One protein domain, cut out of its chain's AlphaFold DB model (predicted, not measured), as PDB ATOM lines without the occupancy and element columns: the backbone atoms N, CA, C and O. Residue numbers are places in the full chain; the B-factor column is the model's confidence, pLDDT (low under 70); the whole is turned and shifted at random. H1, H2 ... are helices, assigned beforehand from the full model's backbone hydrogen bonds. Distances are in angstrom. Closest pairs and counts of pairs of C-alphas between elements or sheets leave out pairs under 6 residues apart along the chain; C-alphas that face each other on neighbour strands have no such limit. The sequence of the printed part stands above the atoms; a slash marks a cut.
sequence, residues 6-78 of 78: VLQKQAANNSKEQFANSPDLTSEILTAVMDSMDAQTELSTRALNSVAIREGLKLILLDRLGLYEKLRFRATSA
ATOM      1  N   VAL A   6      18.240  -4.619 -31.361       95.12
ATOM      2  CA  VAL A   6      16.926  -5.067 -31.842       95.12
ATOM      3  C   VAL A   6      15.899  -3.952 -31.677       95.12
ATOM      4  O   VAL A   6      15.226  -3.602 -32.647       95.12
ATOM      5  N   LEU A   7      15.817  -3.332 -30.495       96.00
ATOM      6  CA  LEU A   7      14.888  -2.224 -30.262       96.00
ATOM      7  C   LEU A   7      15.235  -0.997 -31.107       96.00
ATOM      8  O   LEU A   7      14.331  -0.359 -31.639       96.00
ATOM      9  N   GLN A   8      16.525  -0.695 -31.287       97.06
ATOM     10  CA  GLN A   8      16.965   0.390 -32.169       97.06
ATOM     11  C   GLN A   8      16.515   0.148 -33.617       97.06
ATOM     12  O   GLN A   8      15.935   1.036 -34.245       97.06
ATOM     13  N   LYS A   9      16.703  -1.073 -34.139       97.06
ATOM     14  CA  LYS A   9      16.221  -1.456 -35.477       97.06
ATOM     15  C   LYS A   9      14.700  -1.393 -35.568       97.06
ATOM     16  O   LYS A   9      14.181  -0.915 -36.574       97.06
ATOM     17  N   GLN A  10      13.970  -1.838 -34.551       96.44
ATOM     18  CA  GLN A  10      12.510  -1.778 -34.570       96.44
ATOM     19  C   GLN A  10      11.985  -0.345 -34.517       96.44
ATOM     20  O   GLN A  10      11.067  -0.028 -35.268       96.44
ATOM     21  N   ALA A  11      12.583   0.520 -33.701       96.75
ATOM     22  CA  ALA A  11      12.219   1.928 -33.622       96.75
ATOM     23  C   ALA A  11      12.509   2.679 -34.934       96.75
ATOM     24  O   ALA A  11      11.746   3.561 -35.312       96.75
ATOM     25  N   ALA A  12      13.583   2.317 -35.645       97.50
ATOM     26  CA  ALA A  12      13.932   2.930 -36.926       97.50
ATOM     27  C   ALA A  12      13.019   2.501 -38.091       97.50
ATOM     28  O   ALA A  12      12.850   3.263 -39.038       97.50
ATOM     29  N   ASN A  13      12.454   1.288 -38.041       97.56
ATOM     30  CA  ASN A  13      11.738   0.685 -39.173       97.56
ATOM     31  C   ASN A  13      10.213   0.579 -38.995       97.56
ATOM     32  O   ASN A  13       9.530   0.231 -39.954       97.56
ATOM     33  N   ASN A  14       9.665   0.853 -37.809       97.38
ATOM     34  CA  ASN A  14       8.234   0.708 -37.522       97.38
ATOM     35  C   ASN A  14       7.610   2.026 -37.047       97.38
ATOM     36  O   ASN A  14       8.296   2.890 -36.503       97.38
ATOM     37  N   SER A  15       6.286   2.162 -37.196       97.81
ATOM     38  CA  SER A  15       5.552   3.249 -36.536       97.81
ATOM     39  C   SER A  15       5.611   3.101 -35.012       97.81
ATOM     40  O   SER A  15       5.881   2.022 -34.475       97.81
ATOM     41  N   LYS A  16       5.304   4.182 -34.287       96.88
ATOM     42  CA  LYS A  16       5.274   4.163 -32.820       96.88
ATOM     43  C   LYS A  16       4.268   3.143 -32.283       96.88
ATOM     44  O   LYS A  16       4.571   2.449 -31.319       96.88
ATOM     45  N   GLU A  17       3.097   3.032 -32.908       97.69
ATOM     46  CA  GLU A  17       2.055   2.069 -32.540       97.69
ATOM     47  C   GLU A  17       2.521   0.631 -32.772       97.69
ATOM     48  O   GLU A  17       2.285  -0.234 -31.935       97.69
ATOM     49  N   GLN A  18       3.216   0.364 -33.879       97.56
ATOM     50  CA  GLN A  18       3.771  -0.961 -34.162       97.56
ATOM     51  C   GLN A  18       4.886  -1.326 -33.173       97.56
ATOM     52  O   GLN A  18       4.871  -2.420 -32.616       97.56
ATOM     53  N   PHE A  19       5.805  -0.397 -32.895       97.50
ATOM     54  CA  PHE A  19       6.868  -0.588 -31.905       97.50
ATOM     55  C   PHE A  19       6.311  -0.819 -30.495       97.50
ATOM     56  O   PHE A  19       6.769  -1.716 -29.793       97.50
ATOM     57  N   ALA A  20       5.286  -0.062 -30.093       96.62
ATOM     58  CA  ALA A  20       4.640  -0.216 -28.790       96.62
ATOM     59  C   ALA A  20       3.972  -1.591 -28.603       96.62
ATOM     60  O   ALA A  20       3.840  -2.048 -27.473       96.62
ATOM     61  N   ASN A  21       3.585  -2.255 -29.697       96.56
ATOM     62  CA  ASN A  21       3.029  -3.611 -29.695       96.56
ATOM     63  C   ASN A  21       4.092  -4.699 -29.950       96.56
ATOM     64  O   ASN A  21       3.744  -5.856 -30.192       96.56
ATOM     65  N   SER A  22       5.384  -4.353 -29.924       96.50
ATOM     66  CA  SER A  22       6.467  -5.304 -30.168       96.50
ATOM     67  C   SER A  22       6.612  -6.317 -29.018       96.50
ATOM     68  O   SER A  22       6.691  -5.920 -27.844       96.50
ATOM     69  N   PRO A  23       6.723  -7.625 -29.320       95.75
ATOM     70  CA  PRO A  23       7.048  -8.631 -28.312       95.75
ATOM     71  C   PRO A  23       8.459  -8.435 -27.734       95.75
ATOM     72  O   PRO A  23       8.659  -8.668 -26.543       95.75
ATOM     73  N   ASP A  24       9.415  -7.935 -28.524       96.00
ATOM     74  CA  ASP A  24      10.783  -7.678 -28.058       96.00
ATOM     75  C   ASP A  24      10.827  -6.510 -27.070       96.00
ATOM     76  O   ASP A  24      11.499  -6.590 -26.043       96.00
ATOM     77  N   LEU A  25      10.044  -5.449 -27.321       96.38
ATOM     78  CA  LEU A  25       9.891  -4.350 -26.363       96.38
ATOM     79  C   LEU A  25       9.276  -4.845 -25.052       96.38
ATOM     80  O   LEU A  25       9.737  -4.476 -23.975       96.38
ATOM     81  N   THR A  26       8.261  -5.706 -25.140       96.56
ATOM     82  CA  THR A  26       7.610  -6.293 -23.962       96.56
ATOM     83  C   THR A  26       8.599  -7.125 -23.142       96.56
ATOM     84  O   THR A  26       8.657  -6.987 -21.920       96.56
ATOM     85  N   SER A  27       9.423  -7.940 -23.806       95.75
ATOM     86  CA  SER A  27      10.458  -8.738 -23.145       95.75
ATOM     87  C   SER A  27      11.530  -7.867 -22.490       95.75
ATOM     88  O   SER A  27      11.893  -8.107 -21.345       95.75
ATOM     89  N   GLU A  28      12.018  -6.833 -23.177       95.94
ATOM     90  CA  GLU A  28      13.029  -5.920 -22.631       95.94
ATOM     91  C   GLU A  28      12.516  -5.133 -21.423       95.94
ATOM     92  O   GLU A  28      13.271  -4.900 -20.483       95.94
ATOM     93  N   ILE A  29      11.234  -4.754 -21.410       96.31
ATOM     94  CA  ILE A  29      10.612  -4.135 -20.234       96.31
ATOM     95  C   ILE A  29      10.602  -5.118 -19.062       96.31
ATOM     96  O   ILE A  29      10.971  -4.738 -17.954       96.31
ATOM     97  N   LEU A  30      10.209  -6.376 -19.290       96.56
ATOM     98  CA  LEU A  30      10.205  -7.397 -18.243       96.56
ATOM     99  C   LEU A  30      11.614  -7.617 -17.676       96.56
ATOM    100  O   LEU A  30      11.786  -7.606 -16.459       96.56
ATOM    101  N   THR A  31      12.621  -7.748 -18.542       95.00
ATOM    102  CA  THR A  31      14.028  -7.854 -18.132       95.00
ATOM    103  C   THR A  31      14.468  -6.637 -17.325       95.00
ATOM    104  O   THR A  31      14.976  -6.797 -16.222       95.00
ATOM    105  N   ALA A  32      14.191  -5.418 -17.798       95.69
ATOM    106  CA  ALA A  32      14.558  -4.197 -17.082       95.69
ATOM    107  C   ALA A  32      13.881  -4.084 -15.703       95.69
ATOM    108  O   ALA A  32      14.479  -3.566 -14.757       95.69
ATOM    109  N   VAL A  33      12.641  -4.565 -15.570       96.81
ATOM    110  CA  VAL A  33      11.949  -4.639 -14.276       96.81
ATOM    111  C   VAL A  33      12.646  -5.631 -13.345       96.81
ATOM    112  O   VAL A  33      12.895  -5.275 -12.195       96.81
ATOM    113  N   MET A  34      13.002  -6.826 -13.826       96.19
ATOM    114  CA  MET A  34      13.736  -7.820 -13.030       96.19
ATOM    115  C   MET A  34      15.102  -7.284 -12.580       96.19
ATOM    116  O   MET A  34      15.394  -7.301 -11.387       96.19
ATOM    117  N   ASP A  35      15.875  -6.690 -13.490       95.75
ATOM    118  CA  ASP A  35      17.181  -6.098 -13.174       95.75
ATOM    119  C   ASP A  35      17.062  -4.972 -12.132       95.75
ATOM    120  O   ASP A  35      17.865  -4.867 -11.203       95.75
ATOM    121  N   SER A  36      16.031  -4.126 -12.256       96.88
ATOM    122  CA  SER A  36      15.744  -3.062 -11.288       96.88
ATOM    123  C   SER A  36      15.391  -3.625  -9.909       96.88
ATOM    124  O   SER A  36      15.854  -3.104  -8.892       96.88
ATOM    125  N   MET A  37      14.605  -4.706  -9.861       97.50
ATOM    126  CA  MET A  37      14.251  -5.391  -8.615       97.50
ATOM    127  C   MET A  37      15.476  -6.011  -7.937       97.50
ATOM    128  O   MET A  37      15.648  -5.847  -6.726       97.50
ATOM    129  N   ASP A  38      16.345  -6.671  -8.697       97.00
ATOM    130  CA  ASP A  38      17.575  -7.271  -8.179       97.00
ATOM    131  C   ASP A  38      18.527  -6.195  -7.648       97.00
ATOM    132  O   ASP A  38      18.989  -6.273  -6.505       97.00
ATOM    133  N   ALA A  39      18.734  -5.121  -8.418       97.19
ATOM    134  CA  ALA A  39      19.542  -3.983  -7.993       97.19
ATOM    135  C   ALA A  39      18.975  -3.317  -6.727       97.19
ATOM    136  O   ALA A  39      19.720  -3.018  -5.792       97.19
ATOM    137  N   GLN A  40      17.656  -3.107  -6.646       97.12
ATOM    138  CA  GLN A  40      17.019  -2.552  -5.446       97.12
ATOM    139  C   GLN A  40      17.148  -3.476  -4.238       97.12
ATOM    140  O   GLN A  40      17.414  -2.989  -3.136       97.12
ATOM    141  N   THR A  41      16.986  -4.786  -4.420       97.69
ATOM    142  CA  THR A  41      17.136  -5.780  -3.349       97.69
ATOM    143  C   THR A  41      18.561  -5.772  -2.812       97.69
ATOM    144  O   THR A  41      18.775  -5.728  -1.595       97.69
ATOM    145  N   GLU A  42      19.544  -5.737  -3.707       97.69
ATOM    146  CA  GLU A  42      20.948  -5.671  -3.340       97.69
ATOM    147  C   GLU A  42      21.265  -4.376  -2.578       97.69
ATOM    148  O   GLU A  42      21.780  -4.421  -1.457       97.69
ATOM    149  N   LEU A  43      20.906  -3.216  -3.137       95.44
ATOM    150  CA  LEU A  43      21.129  -1.914  -2.506       95.44
ATOM    151  C   LEU A  43      20.448  -1.821  -1.136       95.44
ATOM    152  O   LEU A  43      21.066  -1.357  -0.173       95.44
ATOM    153  N   SER A  44      19.212  -2.313  -1.026       96.81
ATOM    154  CA  SER A  44      18.466  -2.354   0.236       96.81
ATOM    155  C   SER A  44      19.166  -3.238   1.262       96.81
ATOM    156  O   SER A  44      19.347  -2.829   2.407       96.81
ATOM    157  N   THR A  45      19.646  -4.412   0.851       97.88
ATOM    158  CA  THR A  45      20.398  -5.325   1.720       97.88
ATOM    159  C   THR A  45      21.689  -4.678   2.221       97.88
ATOM    160  O   THR A  45      21.996  -4.750   3.413       97.88
ATOM    161  N   ARG A  46      22.434  -3.986   1.351       97.25
ATOM    162  CA  ARG A  46      23.645  -3.251   1.753       97.25
ATOM    163  C   ARG A  46      23.315  -2.131   2.745       97.25
ATOM    164  O   ARG A  46      23.994  -1.998   3.762       97.25
ATOM    165  N   ALA A  47      22.259  -1.356   2.494       97.31
ATOM    166  CA  ALA A  47      21.822  -0.291   3.395       97.31
ATOM    167  C   ALA A  47      21.366  -0.833   4.763       97.31
ATOM    168  O   ALA A  47      21.711  -0.264   5.799       97.31
ATOM    169  N   LEU A  48      20.654  -1.964   4.801       97.69
ATOM    170  CA  LEU A  48      20.234  -2.619   6.046       97.69
ATOM    171  C   LEU A  48      21.423  -3.121   6.872       97.69
ATOM    172  O   LEU A  48      21.427  -2.986   8.096       97.69
ATOM    173  N   ASN A  49      22.468  -3.621   6.219       97.69
ATOM    174  CA  ASN A  49      23.614  -4.222   6.902       97.69
ATOM    175  C   ASN A  49      24.784  -3.255   7.158       97.69
ATOM    176  O   ASN A  49      25.729  -3.620   7.851       97.69
ATOM    177  N   SER A  50      24.732  -2.011   6.665       98.31
ATOM    178  CA  SER A  50      25.819  -1.034   6.824       98.31
ATOM    179  C   SER A  50      25.365   0.269   7.480       98.31
ATOM    180  O   SER A  50      24.626   1.062   6.896       98.31
ATOM    181  N   VAL A  51      25.876   0.532   8.689       98.06
ATOM    182  CA  VAL A  51      25.657   1.804   9.404       98.06
ATOM    183  C   VAL A  51      26.198   2.980   8.594       98.06
ATOM    184  O   VAL A  51      25.509   3.984   8.457       98.06
ATOM    185  N   ALA A  52      27.388   2.846   8.003       97.94
ATOM    186  CA  ALA A  52      28.008   3.914   7.222       97.94
ATOM    187  C   ALA A  52      27.140   4.339   6.023       97.94
ATOM    188  O   ALA A  52      26.993   5.532   5.766       97.94
ATOM    189  N   ILE A  53      26.508   3.380   5.331       97.50
ATOM    190  CA  ILE A  53      25.578   3.685   4.232       97.50
ATOM    191  C   ILE A  53      24.353   4.438   4.758       97.50
ATOM    192  O   ILE A  53      23.970   5.454   4.180       97.50
ATOM    193  N   ARG A  54      23.754   3.995   5.871       97.69
ATOM    194  CA  ARG A  54      22.589   4.680   6.462       97.69
ATOM    195  C   ARG A  54      22.913   6.097   6.922       97.69
ATOM    196  O   ARG A  54      22.112   7.001   6.705       97.69
ATOM    197  N   GLU A  55      24.084   6.300   7.514       98.06
ATOM    198  CA  GLU A  55      24.552   7.624   7.925       98.06
ATOM    199  C   GLU A  55      24.776   8.540   6.716       98.06
ATOM    200  O   GLU A  55      24.315   9.680   6.722       98.06
ATOM    201  N   GLY A  56      25.366   8.027   5.633       97.19
ATOM    202  CA  GLY A  56      25.484   8.764   4.372       97.19
ATOM    203  C   GLY A  56      24.126   9.163   3.784       97.19
ATOM    204  O   GLY A  56      23.935  10.313   3.391       97.19
ATOM    205  N   LEU A  57      23.150   8.246   3.779       96.69
ATOM    206  CA  LEU A  57      21.783   8.537   3.330       96.69
ATOM    207  C   LEU A  57      21.112   9.612   4.196       96.69
ATOM    208  O   LEU A  57      20.478  10.520   3.659       96.69
ATOM    209  N   LYS A  58      21.283   9.549   5.522       97.56
ATOM    210  CA  LYS A  58      20.774  10.563   6.455       97.56
ATOM    211  C   LYS A  58      21.355  11.945   6.152       97.56
ATOM    212  O   LYS A  58      20.593  12.903   6.068       97.56
ATOM    213  N   LEU A  59      22.667  12.042   5.935       97.88
ATOM    214  CA  LEU A  59      23.325  13.303   5.571       97.88
ATOM    215  C   LEU A  59      22.775  13.868   4.257       97.88
ATOM    216  O   LEU A  59      22.437  15.041   4.186       97.88
ATOM    217  N   ILE A  60      22.592  13.033   3.229       97.75
ATOM    218  CA  ILE A  60      21.989  13.475   1.959       97.75
ATOM    219  C   ILE A  60      20.572  14.025   2.181       97.75
ATOM    220  O   ILE A  60      20.223  15.070   1.626       97.75
ATOM    221  N   LEU A  61      19.756  13.337   2.984       97.88
ATOM    222  CA  LEU A  61      18.377  13.748   3.257       97.88
ATOM    223  C   LEU A  61      18.307  15.088   3.993       97.88
ATOM    224  O   LEU A  61      17.472  15.923   3.645       97.88
ATOM    225  N   LEU A  62      19.173  15.295   4.983       97.94
ATOM    226  CA  LEU A  62      19.208  16.530   5.762       97.94
ATOM    227  C   LEU A  62      19.836  17.678   4.962       97.94
ATOM    228  O   LEU A  62      19.201  18.714   4.804       97.94
ATOM    229  N   ASP A  63      21.012  17.468   4.370       96.31
ATOM    230  CA  ASP A  63      21.834  18.567   3.851       96.31
ATOM    231  C   ASP A  63      21.510  18.935   2.398       96.31
ATOM    232  O   ASP A  63      21.586  20.099   2.010       96.31
ATOM    233  N   ARG A  64      21.170  17.948   1.556       96.00
ATOM    234  CA  ARG A  64      20.933  18.175   0.115       96.00
ATOM    235  C   ARG A  64      19.459  18.259  -0.229       96.00
ATOM    236  O   ARG A  64      19.079  19.006  -1.126       96.00
ATOM    237  N   LEU A  65      18.636  17.454   0.439       97.62
ATOM    238  CA  LEU A  65      17.212  17.349   0.129       97.62
ATOM    239  C   LEU A  65      16.326  18.178   1.068       97.62
ATOM    240  O   LEU A  65      15.130  18.292   0.778       97.62
ATOM    241  N   GLY A  66      16.888  18.770   2.128       96.56
ATOM    242  CA  GLY A  66      16.185  19.656   3.062       96.56
ATOM    243  C   GLY A  66      15.006  18.967   3.746       96.56
ATOM    244  O   GLY A  66      13.897  19.509   3.795       96.56
ATOM    245  N   LEU A  67      15.191  17.706   4.161       97.81
ATOM    246  CA  LEU A  67      14.110  16.894   4.722       97.81
ATOM    247  C   LEU A  67      13.508  17.555   5.966       97.81
ATOM    248  O   LEU A  67      12.285  17.592   6.103       97.81
ATOM    249  N   TYR A  68      14.346  18.095   6.852       97.38
ATOM    250  CA  TYR A  68      13.890  18.734   8.084       97.38
ATOM    251  C   TYR A  68      13.005  19.953   7.794       97.38
ATOM    252  O   TYR A  68      11.907  20.061   8.339       97.38
ATOM    253  N   GLU A  69      13.438  20.834   6.896       97.69
ATOM    254  CA  GLU A  69      12.734  22.063   6.529       97.69
ATOM    255  C   GLU A  69      11.382  21.742   5.900       97.69
ATOM    256  O   GLU A  69      10.366  22.325   6.279       97.69
ATOM    257  N   LYS A  70      11.349  20.767   4.983       97.69
ATOM    258  CA  LYS A  70      10.113  20.308   4.334       97.69
ATOM    259  C   LYS A  70       9.121  19.738   5.343       97.69
ATOM    260  O   LYS A  70       7.932  20.054   5.277       97.69
ATOM    261  N   LEU A  71       9.595  18.911   6.277       97.56
ATOM    262  CA  LEU A  71       8.751  18.351   7.333       97.56
ATOM    263  C   LEU A  71       8.239  19.441   8.276       97.56
ATOM    264  O   LEU A  71       7.048  19.464   8.584       97.56
ATOM    265  N   ARG A  72       9.107  20.372   8.688       97.31
ATOM    266  CA  ARG A  72       8.741  21.499   9.552       97.31
ATOM    267  C   ARG A  72       7.696  22.391   8.893       97.31
ATOM    268  O   ARG A  72       6.692  22.687   9.527       97.31
ATOM    269  N   PHE A  73       7.905  22.761   7.630       97.50
ATOM    270  CA  PHE A  73       6.947  23.544   6.854       97.50
ATOM    271  C   PHE A  73       5.576  22.863   6.840       97.50
ATOM    272  O   PHE A  73       4.591  23.462   7.264       97.50
ATOM    273  N   ARG A  74       5.523  21.575   6.470       96.56
ATOM    274  CA  ARG A  74       4.272  20.805   6.426       96.56
ATOM    275  C   ARG A  74       3.566  20.724   7.782       96.56
ATOM    276  O   ARG A  74       2.344  20.779   7.810       96.56
ATOM    277  N   ALA A  75       4.310  20.595   8.878       95.75
ATOM    278  CA  ALA A  75       3.741  20.545  10.224       95.75
ATOM    279  C   ALA A  75       3.160  21.892  10.684       95.75
ATOM    280  O   ALA A  75       2.236  21.903  11.484       95.75
ATOM    281  N   THR A  76       3.699  23.014  10.196       93.44
ATOM    282  CA  THR A  76       3.226  24.369  10.539       93.44
ATOM    283  C   THR A  76       2.190  24.937   9.566       93.44
ATOM    284  O   THR A  76       1.568  25.949   9.869       93.44
ATOM    285  N   SER A  77       2.043  24.336   8.382       79.12
ATOM    286  CA  SER A  77       1.052  24.717   7.364       79.12
ATOM    287  C   SER A  77      -0.256  23.917   7.451       79.12
ATOM    288  O   SER A  77      -1.120  24.101   6.594       79.12
ATOM    289  N   ALA A  78      -0.379  23.026   8.438       55.09
ATOM    290  CA  ALA A  78      -1.601  22.308   8.805       55.09
ATOM    291  C   ALA A  78      -2.205  22.938  10.066       55.09
ATOM    292  O   ALA A  78      -3.451  22.989  10.140       55.09
TER     293      ALA A  78
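This is residues 6 to 78 of the 78 residues of an uncharacterized protein of Planctomycetaceae bacterium (UniProt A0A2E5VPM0). One long helix, H3, is a bar with H1 and H2 gathered at its first end, while H4 turns off at its other end in a corner and H5 leads on beyond H4, an open bracket with no core. The printed part has 73 residues with five named helices, H1 to H5 in order, and no named strand: all helix. It is extended, radius of gyration of the C-alphas 20.8 A, spanning 53 by 35 by 19 A.

H3, residues 23 to 49, is 39.2 A long, from C-alpha 23 at (7.048, -8.631, -28.312) to C-alpha 49 at (23.614, -4.222, 6.902). H1 is residues 6 to 13, H2 16 to 20, H4 51 to 64, 19.4 A long, and H5 67 to 76.

H3 and H4 touch only at the corner, about perpendicular at 73 degrees; their closest C-alphas, Ala 47 and Ile 53, are 5.5 A apart. H1 and H3 only just touch, with 3 pairs of C-alphas within 8 A, the closest Leu 7 and Leu 25 at 6.7 A. H2 is close to but not clearly touching H1, closest C-alphas Ala 11 and Phe 19, 6.2 A. H5 is close to but not clearly touching H4, closest C-alphas Leu 61 and Leu 67, 5.5 A. In the five helices every O i to N i+4 pair is within hydrogen-bond range.

The C-alphas farthest apart, Asn 13 and Thr 76, are 55.7 A apart. The printed part has no cut, the four links are tight, and residue 78 alone is under pLDDT 70.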